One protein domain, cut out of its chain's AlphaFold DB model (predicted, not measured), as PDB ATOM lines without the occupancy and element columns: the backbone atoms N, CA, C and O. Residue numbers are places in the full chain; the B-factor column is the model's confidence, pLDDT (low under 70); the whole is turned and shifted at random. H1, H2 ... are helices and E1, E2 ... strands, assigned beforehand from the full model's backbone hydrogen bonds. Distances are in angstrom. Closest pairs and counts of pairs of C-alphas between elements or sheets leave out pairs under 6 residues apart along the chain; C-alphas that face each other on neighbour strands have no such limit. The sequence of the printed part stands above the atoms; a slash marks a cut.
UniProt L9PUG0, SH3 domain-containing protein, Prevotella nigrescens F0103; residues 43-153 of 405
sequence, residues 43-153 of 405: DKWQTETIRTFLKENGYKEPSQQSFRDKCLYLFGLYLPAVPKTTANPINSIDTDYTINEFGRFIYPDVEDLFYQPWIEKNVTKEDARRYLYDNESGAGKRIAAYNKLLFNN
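AT A GLANCE: This is residues 43 to 153 of the 405 residues of the protein "SH3 domain-containing protein" of Prevotella nigrescens F0103 (UniProt L9PUG0). A small hairpin, E1 and E2, sits in the middle, with E2 packed on H4, which runs along the long axis; H2 crosses one end of H4, H3 makes a corner at the other. The 111 residues, under half in named elements, hold four helices and an antiparallel sheet, E1 - E2, in the order H1 H2 E1 E2 H3 H4: mostly helix, compact, radius of gyration of the C-alphas 13.9 A, spans 41 by 27 by 24 A.

HOW THE PARTS SIT: E1, residues 98 to 100, and E2, residues 105 to 107, form a hairpin; N 107 and O 98, 2.8 A apart, are within hydrogen-bond range. The closest C-alphas of E2 and H4, residues 139 to 152, are Phe 105 and Asn 147, 6.1 A. H2, residues 64 to 75, only just touches H4, with 3 pairs of C-alphas within 8 A, residues 67 to 70 alone; closest Lys 70 and Phe 151, 6.8 A. H3, residues 125 to 133, touches H4 only at the corner. Every helix O i to N i+4 pair is within range.

IN THESE COORDINATES: H1, residues 43 to 56, 20.0 A, begins at (9.957, -49.960, 29.365); H4, 19.1 A, ends at (-6.594, -34.658, 38.158).

THE WHOLE: Links 76 to 97 and 108 to 124 are long; the printed part has no cut, and no printed residue is under 70 in pLDDT.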
ATOM      1  N   ASP A  43      11.024 -50.275  28.414       90.94
ATOM      2  CA  ASP A  43       9.957 -49.960  29.365       90.94
ATOM      3  C   ASP A  43      10.254 -48.670  30.121       90.94
ATOM      4  O   ASP A  43       9.390 -47.796  30.261       90.94
ATOM      5  N   LYS A  44      11.506 -48.500  30.558       93.50
ATOM      6  CA  LYS A  44      11.945 -47.256  31.188       93.50
ATOM      7  C   LYS A  44      11.857 -46.077  30.224       93.50
ATOM      8  O   LYS A  44      11.402 -45.001  30.613       93.50
ATOM      9  N   TRP A  45      12.295 -46.257  28.977       95.56
ATOM     10  CA  TRP A  45      12.232 -45.194  27.977       95.56
ATOM     11  C   TRP A  45      10.789 -44.801  27.650       95.56
ATOM     12  O   TRP A  45      10.484 -43.608  27.608       95.56
ATOM     13  N   GLN A  46       9.898 -45.776  27.465       95.50
ATOM     14  CA  GLN A  46       8.476 -45.541  27.218       95.50
ATOM     15  C   GLN A  46       7.827 -44.818  28.398       95.50
ATOM     16  O   GLN A  46       7.150 -43.812  28.195       95.50
ATOM     17  N   THR A  47       8.107 -45.266  29.626       96.62
ATOM     18  CA  THR A  47       7.611 -44.630  30.855       96.62
ATOM     19  C   THR A  47       7.969 -43.148  30.901       96.62
ATOM     20  O   THR A  47       7.084 -42.311  31.060       96.62
ATOM     21  N   GLU A  48       9.245 -42.796  30.718       97.19
ATOM     22  CA  GLU A  48       9.667 -41.389  30.759       97.19
ATOM     23  C   GLU A  48       9.142 -40.582  29.563       97.19
ATOM     24  O   GLU A  48       8.837 -39.396  29.702       97.19
ATOM     25  N   THR A  49       8.985 -41.210  28.395       98.00
ATOM     26  CA  THR A  49       8.460 -40.550  27.191       98.00
ATOM     27  C   THR A  49       6.987 -40.182  27.352       98.00
ATOM     28  O   THR A  49       6.625 -39.029  27.117       98.00
ATOM     29  N   ILE A  50       6.154 -41.115  27.826       98.12
ATOM     30  CA  ILE A  50       4.732 -40.870  28.117       98.12
ATOM     31  C   ILE A  50       4.586 -39.866  29.257       98.12
ATOM     32  O   ILE A  50       3.811 -38.920  29.157       98.12
ATOM     33  N   ARG A  51       5.371 -40.014  30.327       97.88
ATOM     34  CA  ARG A  51       5.355 -39.091  31.467       97.88
ATOM     35  C   ARG A  51       5.711 -37.656  31.064       97.88
ATOM     36  O   ARG A  51       5.105 -36.715  31.571       97.88
ATOM     37  N   THR A  52       6.672 -37.488  30.153       98.38
ATOM     38  CA  THR A  52       7.034 -36.175  29.590       98.38
ATOM     39  C   THR A  52       5.886 -35.612  28.757       98.38
ATOM     40  O   THR A  52       5.425 -34.508  29.038       98.38
ATOM     41  N   PHE A  53       5.353 -36.403  27.821       98.38
ATOM     42  CA  PHE A  53       4.210 -36.021  26.989       98.38
ATOM     43  C   PHE A  53       2.993 -35.595  27.828       98.38
ATOM     44  O   PHE A  53       2.383 -34.558  27.574       98.38
ATOM     45  N   LEU A  54       2.654 -36.359  28.870       98.50
ATOM     46  CA  LEU A  54       1.549 -36.048  29.773       98.50
ATOM     47  C   LEU A  54       1.734 -34.674  30.435       98.50
ATOM     48  O   LEU A  54       0.798 -33.873  30.450       98.50
ATOM     49  N   LYS A  55       2.936 -34.375  30.946       98.12
ATOM     50  CA  LYS A  55       3.247 -33.076  31.572       98.12
ATOM     51  C   LYS A  55       3.130 -31.919  30.590       98.12
ATOM     52  O   LYS A  55       2.551 -30.893  30.939       98.12
ATOM     53  N   GLU A  56       3.633 -32.095  29.370       97.88
ATOM     54  CA  GLU A  56       3.502 -31.106  28.292       97.88
ATOM     55  C   GLU A  56       2.030 -30.840  27.932       97.88
ATOM     56  O   GLU A  56       1.673 -29.718  27.583       97.88
ATOM     57  N   ASN A  57       1.154 -31.834  28.115       97.38
ATOM     58  CA  ASN A  57      -0.293 -31.733  27.891       97.38
ATOM     59  C   ASN A  57      -1.103 -31.370  29.157       97.38
ATOM     60  O   ASN A  57      -2.333 -31.502  29.200       97.38
ATOM     61  N   GLY A  58      -0.429 -30.871  30.197       97.56
ATOM     62  CA  GLY A  58      -1.061 -30.322  31.399       97.56
ATOM     63  C   GLY A  58      -1.467 -31.351  32.456       97.56
ATOM     64  O   GLY A  58      -2.190 -30.998  33.388       97.56
ATOM     65  N   TYR A  59      -1.011 -32.603  32.351       98.31
ATOM     66  CA  TYR A  59      -1.165 -33.590  33.420       98.31
ATOM     67  C   TYR A  59      -0.346 -33.191  34.649       98.31
ATOM     68  O   TYR A  59       0.878 -33.025  34.589       98.31
ATOM     69  N   LYS A  60      -1.018 -33.081  35.794       98.06
ATOM     70  CA  LYS A  60      -0.380 -32.828  37.086       98.06
ATOM     71  C   LYS A  60      -0.085 -34.165  37.742       98.06
ATOM     72  O   LYS A  60      -0.947 -34.756  38.384       98.06
ATOM     73  N   GLU A  61       1.139 -34.645  37.564       97.62
ATOM     74  CA  GLU A  61       1.568 -35.925  38.125       97.62
ATOM     75  C   GLU A  61       1.319 -35.985  39.650       97.62
ATOM     76  O   GLU A  61       1.857 -35.153  40.388       97.62
ATOM     77  N   PRO A  62       0.511 -36.943  40.140       97.94
ATOM     78  CA  PRO A  62       0.179 -37.042  41.554       97.94
ATOM     79  C   PRO A  62       1.383 -37.499  42.386       97.94
ATOM     80  O   PRO A  62       2.340 -38.096  41.883       97.94
ATOM     81  N   SER A  63       1.314 -37.270  43.700       97.62
ATOM     82  CA  SER A  63       2.237 -37.912  44.639       97.62
ATOM     83  C   SER A  63       2.040 -39.433  44.629       97.62
ATOM     84  O   SER A  63       0.972 -39.926  44.265       97.62
ATOM     85  N   GLN A  64       3.043 -40.199  45.078       97.06
ATOM     86  CA  GLN A  64       2.921 -41.660  45.157       97.06
ATOM     87  C   GLN A  64       1.726 -42.091  46.010       97.06
ATOM     88  O   GLN A  64       0.982 -42.978  45.609       97.06
ATOM     89  N   GLN A  65       1.507 -41.441  47.153       97.62
ATOM     90  CA  GLN A  65       0.379 -41.761  48.022       97.62
ATOM     91  C   GLN A  65      -0.958 -41.444  47.339       97.62
ATOM     92  O   GLN A  65      -1.809 -42.320  47.243       97.62
ATOM     93  N   SER A  66      -1.098 -40.245  46.759       97.94
ATOM     94  CA  SER A  66      -2.325 -39.854  46.057       97.94
ATOM     95  C   SER A  66      -2.627 -40.750  44.855       97.94
ATOM     96  O   SER A  66      -3.796 -41.013  44.580       97.94
ATOM     97  N   PHE A  67      -1.601 -41.215  44.138       98.38
ATOM     98  CA  PHE A  67      -1.763 -42.148  43.027       98.38
ATOM     99  C   PHE A  67      -2.298 -43.499  43.507       98.38
ATOM    100  O   PHE A  67      -3.280 -43.999  42.967       98.38
ATOM    101  N   ARG A  68      -1.700 -44.055  44.569       97.81
ATOM    102  CA  ARG A  68      -2.143 -45.318  45.180       97.81
ATOM    103  C   ARG A  68      -3.584 -45.227  45.674       97.81
ATOM    104  O   ARG A  68      -4.370 -46.130  45.402       97.81
ATOM    105  N   ASP A  69      -3.934 -44.130  46.340       97.88
ATOM    106  CA  ASP A  69      -5.288 -43.907  46.846       97.88
ATOM    107  C   ASP A  69      -6.300 -43.799  45.699       97.88
ATOM    108  O   ASP A  69      -7.378 -44.387  45.771       97.88
ATOM    109  N   LYS A  70      -5.939 -43.124  44.599       97.62
ATOM    110  CA  LYS A  70      -6.771 -43.055  43.390       97.62
ATOM    111  C   LYS A  70      -6.925 -44.410  42.700       97.62
ATOM    112  O   LYS A  70      -8.043 -44.741  42.319       97.62
ATOM    113  N   CYS A  71      -5.865 -45.206  42.578       97.75
ATOM    114  CA  CYS A  71      -5.956 -46.549  41.998       97.75
ATOM    115  C   CYS A  71      -6.831 -47.484  42.844       97.75
ATOM    116  O   CYS A  71      -7.661 -48.210  42.298       97.75
ATOM    117  N   LEU A  72      -6.711 -47.416  44.172       97.44
ATOM    118  CA  LEU A  72      -7.597 -48.152  45.071       97.44
ATOM    119  C   LEU A  72      -9.041 -47.648  44.966       97.44
ATOM    120  O   LEU A  72      -9.968 -48.445  45.015       97.44
ATOM    121  N   TYR A  73      -9.249 -46.339  44.839       97.31
ATOM    122  CA  TYR A  73     -10.581 -45.750  44.734       97.31
ATOM    123  C   TYR A  73     -11.295 -46.145  43.435       97.31
ATOM    124  O   TYR A  73     -12.438 -46.586  43.508       97.31
ATOM    125  N   LEU A  74     -10.635 -45.991  42.284       96.62
ATOM    126  CA  LEU A  74     -11.219 -46.180  40.948       96.62
ATOM    127  C   LEU A  74     -11.272 -47.651  40.524       96.62
ATOM    128  O   LEU A  74     -12.249 -48.098  39.934       96.62
ATOM    129  N   PHE A  75     -10.224 -48.415  40.830       95.00
ATOM    130  CA  PHE A  75     -10.053 -49.764  40.290       95.00
ATOM    131  C   PHE A  75     -10.139 -50.856  41.358       95.00
ATOM    132  O   PHE A  75     -10.059 -52.032  41.030       95.00
ATOM    133  N   GLY A  76     -10.215 -50.512  42.648       94.44
ATOM    134  CA  GLY A  76     -10.052 -51.503  43.720       94.44
ATOM    135  C   GLY A  76      -8.639 -52.104  43.792       94.44
ATOM    136  O   GLY A  76      -8.432 -53.109  44.471       94.44
ATOM    137  N   LEU A  77      -7.658 -51.495  43.114       95.12
ATOM    138  CA  LEU A  77      -6.306 -52.029  42.962       95.12
ATOM    139  C   LEU A  77      -5.373 -51.532  44.078       95.12
ATOM    140  O   LEU A  77      -5.070 -50.342  44.181       95.12
ATOM    141  N   TYR A  78      -4.864 -52.460  44.892       94.50
ATOM    142  CA  TYR A  78      -3.879 -52.161  45.932       94.50
ATOM    143  C   TYR A  78      -2.460 -52.131  45.358       94.50
ATOM    144  O   TYR A  78      -1.856 -53.169  45.098       94.50
ATOM    145  N   LEU A  79      -1.898 -50.931  45.225       95.81
ATOM    146  CA  LEU A  79      -0.522 -50.745  44.764       95.81
ATOM    147  C   LEU A  79       0.494 -50.738  45.924       95.81
ATOM    148  O   LEU A  79       0.194 -50.217  47.013       95.81
ATOM    149  N   PRO A  80       1.725 -51.248  45.713       94.50
ATOM    150  CA  PRO A  80       2.786 -51.201  46.714       94.50
ATOM    151  C   PRO A  80       3.225 -49.757  47.012       94.50
ATOM    152  O   PRO A  80       3.080 -48.853  46.190       94.50
ATOM    153  N   ALA A  81       3.776 -49.527  48.208       92.94
ATOM    154  CA  ALA A  81       4.298 -48.211  48.590       92.94
ATOM    155  C   ALA A  81       5.496 -47.783  47.724       92.94
ATOM    156  O   ALA A  81       5.631 -46.609  47.387       92.94
ATOM    157  N   VAL A  82       6.338 -48.750  47.348       95.06
ATOM    158  CA  VAL A  82       7.465 -48.564  46.431       95.06
ATOM    159  C   VAL A  82       7.073 -49.157  45.072       95.06
ATOM    160  O   VAL A  82       6.744 -50.346  45.047       95.06
ATOM    161  N   PRO A  83       7.109 -48.374  43.975       95.62
ATOM    162  CA  PRO A  83       6.843 -48.862  42.625       95.62
ATOM    163  C   PRO A  83       7.701 -50.072  42.245       95.62
ATOM    164  O   PRO A  83       8.905 -50.089  42.517       95.62
ATOM    165  N   LYS A  84       7.089 -51.065  41.601       94.56
ATOM    166  CA  LYS A  84       7.749 -52.312  41.183       94.56
ATOM    167  C   LYS A  84       7.716 -52.558  39.681       94.56
ATOM    168  O   LYS A  84       8.623 -53.211  39.177       94.56
ATOM    169  N   THR A  85       6.696 -52.070  38.979       94.50
ATOM    170  CA  THR A  85       6.478 -52.376  37.557       94.50
ATOM    171  C   THR A  85       6.004 -51.157  36.763       94.50
ATOM    172  O   THR A  85       5.424 -50.214  37.304       94.50
ATOM    173  N   THR A  86       6.278 -51.176  35.463       93.00
ATOM    174  CA  THR A  86       5.816 -50.204  34.461       93.00
ATOM    175  C   THR A  86       4.472 -50.589  33.841       93.00
ATOM    176  O   THR A  86       3.849 -49.743  33.205       93.00
ATOM    177  N   ALA A  87       4.022 -51.830  34.043       92.19
ATOM    178  CA  ALA A  87       2.778 -52.364  33.502       92.19
ATOM    179  C   ALA A  87       2.143 -53.331  34.514       92.19
ATOM    180  O   ALA A  87       2.402 -54.533  34.498       92.19
ATOM    181  N   ASN A  88       1.368 -52.794  35.458       94.12
ATOM    182  CA  ASN A  88       0.562 -53.578  36.394       94.12
ATOM    183  C   ASN A  88      -0.862 -53.742  35.825       94.12
ATOM    184  O   ASN A  88      -1.559 -52.730  35.727       94.12
ATOM    185  N   PRO A  89      -1.296 -54.948  35.425       92.38
ATOM    186  CA  PRO A  89      -2.637 -55.166  34.883       92.38
ATOM    187  C   PRO A  89      -3.747 -54.798  35.873       92.38
ATOM    188  O   PRO A  89      -3.637 -55.059  37.075       92.38
ATOM    189  N   ILE A  90      -4.853 -54.246  35.373       90.19
ATOM    190  CA  ILE A  90      -6.026 -53.922  36.196       90.19
ATOM    191  C   ILE A  90      -7.001 -55.112  36.216       90.19
ATOM    192  O   ILE A  90      -8.142 -55.016  35.787       90.19
ATOM    193  N   ASN A  91      -6.553 -56.245  36.763       82.06
ATOM    194  CA  ASN A  91      -7.299 -57.519  36.758       82.06
ATOM    195  C   ASN A  91      -8.617 -57.512  37.555       82.06
ATOM    196  O   ASN A  91      -9.340 -58.503  37.565       82.06
ATOM    197  N   SER A  92      -8.897 -56.446  38.303       74.31
ATOM    198  CA  SER A  92     -10.141 -56.292  39.062       74.31
ATOM    199  C   SER A  92     -11.342 -55.939  38.185       74.31
ATOM    200  O   SER A  92     -12.464 -55.951  38.686       74.31
ATOM    201  N   ILE A  93     -11.112 -55.618  36.912       80.00
ATOM    202  CA  ILE A  93     -12.126 -55.221  35.939       80.00
ATOM    203  C   ILE A  93     -11.795 -55.827  34.574       80.00
ATOM    204  O   ILE A  93     -10.640 -56.128  34.288       80.00
ATOM    205  N   ASP A  94     -12.809 -55.995  33.727       80.75
ATOM    206  CA  ASP A  94     -12.657 -56.547  32.377       80.75
ATOM    207  C   ASP A  94     -12.003 -55.522  31.426       80.75
ATOM    208  O   ASP A  94     -12.672 -54.764  30.707       80.75
ATOM    209  N   THR A  95     -10.675 -55.414  31.522       84.81
ATOM    210  CA  THR A  95      -9.819 -54.544  30.709       84.81
ATOM    211  C   THR A  95      -8.410 -55.119  30.575       84.81
ATOM    212  O   THR A  95      -7.876 -55.721  31.505       84.81
ATOM    213  N   ASP A  96      -7.768 -54.822  29.449       86.88
ATOM    214  CA  ASP A  96      -6.357 -55.134  29.193       86.88
ATOM    215  C   ASP A  96      -5.413 -53.986  29.603       86.88
ATOM    216  O   ASP A  96      -4.220 -53.989  29.295       86.88
ATOM    217  N   TYR A  97      -5.935 -52.953  30.269       93.50
ATOM    218  CA  TYR A  97      -5.167 -51.749  30.571       93.50
ATOM    219  C   TYR A  97      -4.229 -51.947  31.747       93.50
ATOM    220  O   TYR A  97      -4.435 -52.781  32.634       93.50
ATOM    221  N   THR A  98      -3.182 -51.126  31.770       95.06
ATOM    222  CA  THR A  98      -2.113 -51.261  32.755       95.06
ATOM    223  C   THR A  98      -1.855 -49.968  33.512       95.06
ATOM    224  O   THR A  98      -2.013 -48.854  33.010       95.06
ATOM    225  N   ILE A  99      -1.427 -50.120  34.760       97.25
ATOM    226  CA  ILE A  99      -0.943 -49.046  35.612       97.25
ATOM    227  C   ILE A  99       0.580 -49.010  35.563       97.25
ATOM    228  O   ILE A  99       1.254 -49.984  35.906       97.25
ATOM    229  N   ASN A 100       1.129 -47.851  35.215       97.50
ATOM    230  CA  ASN A 100       2.553 -47.595  35.335       97.50
ATOM    231  C   ASN A 100       2.855 -47.003  36.717       97.50
ATOM    232  O   ASN A 100       2.600 -45.824  36.975       97.50
ATOM    233  N   GLU A 101       3.405 -47.815  37.624       97.19
ATOM    234  CA  GLU A 101       3.629 -47.404  39.017       97.19
ATOM    235  C   GLU A 101       4.745 -46.356  39.150       97.19
ATOM    236  O   GLU A 101       4.695 -45.510  40.046       97.19
ATOM    237  N   PHE A 102       5.747 -46.400  38.266       96.56
ATOM    238  CA  PHE A 102       6.863 -45.450  38.260       96.56
ATOM    239  C   PHE A 102       6.444 -44.087  37.702       96.56
ATOM    240  O   PHE A 102       6.772 -43.047  38.281       96.56
ATOM    241  N   GLY A 103       5.714 -44.100  36.587       96.62
ATOM    242  CA  GLY A 103       5.217 -42.914  35.895       96.62
ATOM    243  C   GLY A 103       3.963 -42.306  36.519       96.62
ATOM    244  O   GLY A 103       3.682 -41.137  36.260       96.62
ATOM    245  N   ARG A 104       3.247 -43.066  37.361       98.06
ATOM    246  CA  ARG A 104       1.979 -42.684  38.002       98.06
ATOM    247  C   ARG A 104       0.917 -42.264  36.987       98.06
ATOM    248  O   ARG A 104       0.368 -41.164  37.058       98.06
ATOM    249  N   PHE A 105       0.648 -43.156  36.041       98.25
ATOM    250  CA  PHE A 105      -0.393 -43.006  35.027       98.25
ATOM    251  C   PHE A 105      -1.021 -44.367  34.682       98.25
ATOM    252  O   PHE A 105      -0.419 -45.413  34.934       98.25
ATOM    253  N   ILE A 106      -2.219 -44.345  34.100       97.50
ATOM    254  CA  ILE A 106      -2.809 -45.486  33.388       97.50
ATOM    255  C   ILE A 106      -2.395 -45.435  31.917       97.50
ATOM    256  O   ILE A 106      -2.320 -44.352  31.329       97.50
ATOM    257  N   TYR A 107      -2.125 -46.590  31.327       96.00
ATOM    258  CA  TYR A 107      -1.942 -46.754  29.894       96.00
ATOM    259  C   TYR A 107      -3.195 -47.438  29.320       96.00
ATOM    260  O   TYR A 107      -3.367 -48.640  29.536       96.00
ATOM    261  N   PRO A 108      -4.105 -46.679  28.678       93.06
ATOM    262  CA  PRO A 108      -5.403 -47.174  28.230       93.06
ATOM    263  C   PRO A 108      -5.353 -47.904  26.878       93.06
ATOM    264  O   PRO A 108      -6.348 -47.913  26.168       93.06
ATOM    265  N   ASP A 109      -4.224 -48.503  26.500       87.25
ATOM    266  CA  ASP A 109      -4.084 -49.282  25.266       87.25
ATOM    267  C   ASP A 109      -3.470 -50.653  25.578       87.25
ATOM    268  O   ASP A 109      -2.716 -50.807  26.540       87.25
ATOM    269  N   VAL A 110      -3.809 -51.654  24.760       80.31
ATOM    270  CA  VAL A 110      -3.324 -53.038  24.918       80.31
ATOM    271  C   VAL A 110      -1.846 -53.150  24.546       80.31
ATOM    272  O   VAL A 110      -1.078 -53.869  25.177       80.31
ATOM    273  N   GLU A 111      -1.447 -52.403  23.519       86.38
ATOM    274  CA  GLU A 111      -0.156 -52.547  22.861       86.38
ATOM    275  C   GLU A 111       0.769 -51.370  23.173       86.38
ATOM    276  O   GLU A 111       0.338 -50.218  23.286       86.38
ATOM    277  N   ASP A 112       2.065 -51.650  23.317       90.31
ATOM    278  CA  ASP A 112       3.070 -50.630  23.623       90.31
ATOM    279  C   ASP A 112       3.314 -49.668  22.433       90.31
ATOM    280  O   ASP A 112       2.895 -49.913  21.302       90.31
ATOM    281  N   LEU A 113       4.029 -48.555  22.655       93.06
ATOM    282  CA  LEU A 113       4.281 -47.565  21.588       93.06
ATOM    283  C   LEU A 113       5.160 -48.106  20.439       93.06
ATOM    284  O   LEU A 113       5.301 -47.452  19.399       93.06
ATOM    285  N   PHE A 114       5.806 -49.255  20.640       92.75
ATOM    286  CA  PHE A 114       6.657 -49.924  19.662       92.75
ATOM    287  C   PHE A 114       5.895 -50.958  18.828       92.75
ATOM    288  O   PHE A 114       6.462 -51.469  17.859       92.75
ATOM    289  N   TYR A 115       4.636 -51.247  19.149       91.25
ATOM    290  CA  TYR A 115       3.768 -52.070  18.322       91.25
ATOM    291  C   TYR A 115       3.046 -51.207  17.282       91.25
ATOM    292  O   TYR A 115       2.014 -50.593  17.531       91.25
ATOM    293  N   GLN A 116       3.625 -51.145  16.083       92.06
ATOM    294  CA  GLN A 116       3.068 -50.414  14.943       92.06
ATOM    295  C   GLN A 116       3.093 -51.330  13.714       92.06
ATOM    296  O   GLN A 116       4.007 -51.226  12.894       92.06
ATOM    297  N   PRO A 117       2.134 -52.269  13.585       90.88
ATOM    298  CA  PRO A 117       2.169 -53.324  12.565       90.88
ATOM    299  C   PRO A 117       2.107 -52.807  11.119       90.88
ATOM    300  O   PRO A 117       2.445 -53.533  10.193       90.88
ATOM    301  N   TRP A 118       1.706 -51.549  10.914       90.75
ATOM    302  CA  TRP A 118       1.729 -50.871   9.613       90.75
ATOM    303  C   TRP A 118       3.122 -50.357   9.204       90.75
ATOM    304  O   TRP A 118       3.280 -49.830   8.103       90.75
ATOM    305  N   ILE A 119       4.135 -50.473  10.069       89.94
ATOM    306  CA  ILE A 119       5.524 -50.123   9.761       89.94
ATOM    307  C   ILE A 119       6.300 -51.407   9.433       89.94
ATOM    308  O   ILE A 119       6.535 -52.240  10.299       89.94
ATOM    309  N   GLU A 120       6.776 -51.538   8.190       91.44
ATOM    310  CA  GLU A 120       7.500 -52.735   7.706       91.44
ATOM    311  C   GLU A 120       8.926 -52.898   8.279       91.44
ATOM    312  O   GLU A 120       9.596 -53.906   8.048       91.44
ATOM    313  N   LYS A 121       9.420 -51.905   9.028       92.00
ATOM    314  CA  LYS A 121      10.736 -51.909   9.691       92.00
ATOM    315  C   LYS A 121      10.590 -52.076  11.205       92.00
ATOM    316  O   LYS A 121       9.549 -51.791  11.781       92.00
ATOM    317  N   ASN A 122      11.695 -52.414  11.873       89.44
ATOM    318  CA  ASN A 122      11.761 -52.329  13.333       89.44
ATOM    319  C   ASN A 122      11.432 -50.904  13.803       89.44
ATOM    320  O   ASN A 122      12.106 -49.946  13.409       89.44
ATOM    321  N   VAL A 123      10.426 -50.787  14.666       92.81
ATOM    322  CA  VAL A 123       9.964 -49.508  15.208       92.81
ATOM    323  C   VAL A 123      11.063 -48.878  16.065       92.81
ATOM    324  O   VAL A 123      11.581 -49.486  17.007       92.81
ATOM    325  N   THR A 124      11.455 -47.655  15.711       94.31
ATOM    326  CA  THR A 124      12.475 -46.879  16.429       94.31
ATOM    327  C   THR A 124      11.857 -46.032  17.545       94.31
ATOM    328  O   THR A 124      10.641 -45.877  17.636       94.31
ATOM    329  N   LYS A 125      12.696 -45.428  18.397       95.25
ATOM    330  CA  LYS A 125      12.239 -44.470  19.422       95.25
ATOM    331  C   LYS A 125      11.560 -43.254  18.794       95.25
ATOM    332  O   LYS A 125      10.629 -42.696  19.364       95.25
ATOM    333  N   GLU A 126      12.058 -42.820  17.645       94.50
ATOM    334  CA  GLU A 126      11.529 -41.689  16.898       94.50
ATOM    335  C   GLU A 126      10.162 -42.029  16.294       94.50
ATOM    336  O   GLU A 126       9.258 -41.202  16.382       94.50
ATOM    337  N   ASP A 127       9.976 -43.252  15.783       94.88
ATOM    338  CA  ASP A 127       8.673 -43.738  15.303       94.88
ATOM    339  C   ASP A 127       7.658 -43.849  16.465       94.88
ATOM    340  O   ASP A 127       6.537 -43.357  16.358       94.88
ATOM    341  N   ALA A 128       8.060 -44.414  17.611       95.25
ATOM    342  CA  ALA A 128       7.228 -44.509  18.819       95.25
ATOM    343  C   ALA A 128       6.843 -43.130  19.382       95.25
ATOM    344  O   ALA A 128       5.688 -42.882  19.730       95.25
ATOM    345  N   ARG A 129       7.801 -42.194  19.436       96.06
ATOM    346  CA  ARG A 129       7.527 -40.806  19.831       96.06
ATOM    347  C   ARG A 129       6.598 -40.133  18.827       96.06
ATOM    348  O   ARG A 129       5.686 -39.439  19.249       96.06
ATOM    349  N   ARG A 130       6.809 -40.321  17.522       95.00
ATOM    350  CA  ARG A 130       5.926 -39.745  16.505       95.00
ATOM    351  C   ARG A 130       4.501 -40.245  16.698       95.00
ATOM    352  O   ARG A 130       3.619 -39.409  16.771       95.00
ATOM    353  N   TYR A 131       4.303 -41.550  16.870       94.62
ATOM    354  CA  TYR A 131       2.986 -42.128  17.134       94.62
ATOM    355  C   TYR A 131       2.302 -41.478  18.345       94.62
ATOM    356  O   TYR A 131       1.176 -41.012  18.231       94.62
ATOM    357  N   LEU A 132       3.010 -41.319  19.467       96.31
ATOM    358  CA  LEU A 132       2.455 -40.677  20.664       96.31
ATOM    359  C   LEU A 132       2.046 -39.205  20.447       96.31
ATOM    360  O   LEU A 132       1.053 -38.761  21.016       96.31
ATOM    361  N   TYR A 133       2.808 -38.436  19.666       95.81
ATOM    362  CA  TYR A 133       2.573 -36.998  19.455       95.81
ATOM    363  C   TYR A 133       1.711 -36.701  18.220       95.81
ATOM    364  O   TYR A 133       1.314 -35.555  18.006       95.81
ATOM    365  N   ASP A 134       1.437 -37.708  17.395       92.12
ATOM    366  CA  ASP A 134       0.648 -37.556  16.185       92.12
ATOM    367  C   ASP A 134      -0.839 -37.443  16.528       92.12
ATOM    368  O   ASP A 134      -1.456 -38.364  17.068       92.12
ATOM    369  N   ASN A 135      -1.424 -36.300  16.173       83.81
ATOM    370  CA  ASN A 135      -2.832 -36.007  16.398       83.81
ATOM    371  C   ASN A 135      -3.780 -36.913  15.605       83.81
ATOM    372  O   ASN A 135      -4.939 -37.024  16.021       83.81
ATOM    373  N   GLU A 136      -3.320 -37.500  14.496       85.00
ATOM    374  CA  GLU A 136      -4.104 -38.419  13.661       85.00
ATOM    375  C   GLU A 136      -4.189 -39.817  14.277       85.00
ATOM    376  O   GLU A 136      -5.218 -40.473  14.157       85.00
ATOM    377  N   SER A 137      -3.150 -40.249  15.005       82.62
ATOM    378  CA  SER A 137      -3.139 -41.559  15.670       82.62
ATOM    379  C   SER A 137      -4.186 -41.683  16.784       82.62
ATOM    380  O   SER A 137      -4.619 -42.783  17.108       82.62
ATOM    381  N   GLY A 138      -4.540 -40.563  17.424       89.44
ATOM    382  CA  GLY A 138      -5.420 -40.516  18.595       89.44
ATOM    383  C   GLY A 138      -4.800 -41.018  19.909       89.44
ATOM    384  O   GLY A 138      -5.276 -40.616  20.972       89.44
ATOM    385  N   ALA A 139      -3.713 -41.799  19.872       92.06
ATOM    386  CA  ALA A 139      -3.128 -42.466  21.044       92.06
ATOM    387  C   ALA A 139      -2.739 -41.475  22.154       92.06
ATOM    388  O   ALA A 139      -3.193 -41.582  23.295       92.06
ATOM    389  N   GLY A 140      -1.971 -40.434  21.818       95.50
ATOM    390  CA  GLY A 140      -1.589 -39.403  22.785       95.50
ATOM    391  C   GLY A 140      -2.783 -38.658  23.384       95.50
ATOM    392  O   GLY A 140      -2.825 -38.427  24.594       95.50
ATOM    393  N   LYS A 141      -3.788 -38.319  22.563       95.38
ATOM    394  CA  LYS A 141      -5.009 -37.634  23.030       95.38
ATOM    395  C   LYS A 141      -5.764 -38.493  24.040       95.38
ATOM    396  O   LYS A 141      -6.142 -37.980  25.092       95.38
ATOM    397  N   ARG A 142      -5.911 -39.789  23.754       96.44
ATOM    398  CA  ARG A 142      -6.550 -40.772  24.635       96.44
ATOM    399  C   ARG A 142      -5.796 -40.924  25.953       96.44
ATOM    400  O   ARG A 142      -6.377 -40.714  27.018       96.44
ATOM    401  N   ILE A 143      -4.482 -41.162  25.895       97.50
ATOM    402  CA  ILE A 143      -3.614 -41.270  27.079       97.50
ATOM    403  C   ILE A 143      -3.716 -40.007  27.952       97.50
ATOM    404  O   ILE A 143      -3.872 -40.108  29.173       97.50
ATOM    405  N   ALA A 144      -3.665 -38.815  27.350       98.06
ATOM    406  CA  ALA A 144      -3.794 -37.556  28.079       98.06
ATOM    407  C   ALA A 144      -5.190 -37.373  28.691       98.06
ATOM    408  O   ALA A 144      -5.290 -37.007  29.865       98.06
ATOM    409  N   ALA A 145      -6.257 -37.648  27.936       98.25
ATOM    410  CA  ALA A 145      -7.634 -37.492  28.396       98.25
ATOM    411  C   ALA A 145      -7.940 -38.381  29.610       98.25
ATOM    412  O   ALA A 145      -8.409 -37.873  30.630       98.25
ATOM    413  N   TYR A 146      -7.596 -39.671  29.540       98.19
ATOM    414  CA  TYR A 146      -7.807 -40.622  30.638       98.19
ATOM    415  C   TYR A 146      -7.066 -40.183  31.900       98.19
ATOM    416  O   TYR A 146      -7.657 -40.075  32.973       98.19
ATOM    417  N   ASN A 147      -5.774 -39.874  31.789       98.62
ATOM    418  CA  ASN A 147      -4.968 -39.552  32.965       98.62
ATOM    419  C   ASN A 147      -5.376 -38.233  33.626       98.62
ATOM    420  O   ASN A 147      -5.502 -38.168  34.854       98.62
ATOM    421  N   LYS A 148      -5.644 -37.195  32.828       98.56
ATOM    422  CA  LYS A 148      -6.123 -35.905  33.340       98.56
ATOM    423  C   LYS A 148      -7.494 -36.036  34.004       98.56
ATOM    424  O   LYS A 148      -7.704 -35.470  35.079       98.56
ATOM    425  N   LEU A 149      -8.401 -36.827  33.432       98.38
ATOM    426  CA  LEU A 149      -9.700 -37.083  34.048       98.38
ATOM    427  C   LEU A 149      -9.545 -37.833  35.379       98.38
ATOM    428  O   LEU A 149      -9.956 -37.342  36.428       98.38
ATOM    429  N   LEU A 150      -8.913 -39.006  35.362       97.94
ATOM    430  CA  LEU A 150      -8.932 -39.941  36.491       97.94
ATOM    431  C   LEU A 150      -8.117 -39.439  37.696       97.94
ATOM    432  O   LEU A 150      -8.564 -39.546  38.848       97.94
ATOM    433  N   PHE A 151      -6.943 -38.851  37.445       98.06
ATOM    434  CA  PHE A 151      -6.003 -38.461  38.501       98.06
ATOM    435  C   PHE A 151      -5.966 -36.956  38.783       98.06
ATOM    436  O   PHE A 151      -5.472 -36.561  39.840       98.06
ATOM    437  N   ASN A 152      -6.502 -36.103  37.902       97.31
ATOM    438  CA  ASN A 152      -6.594 -34.658  38.158       97.31
ATOM    439  C   ASN A 152      -8.029 -34.131  38.265       97.31
ATOM    440  O   ASN A 152      -8.197 -32.984  38.675       97.31
ATOM    441  N   ASN A 153      -9.046 -34.952  37.961       95.75
ATOM    442  CA  ASN A 153     -10.443 -34.523  37.819       95.75
ATOM    443  C   ASN A 153     -10.576 -33.320  36.863       95.75
ATOM    444  O   ASN A 153     -11.384 -32.422  37.091       95.75
TER     445      ASN A 153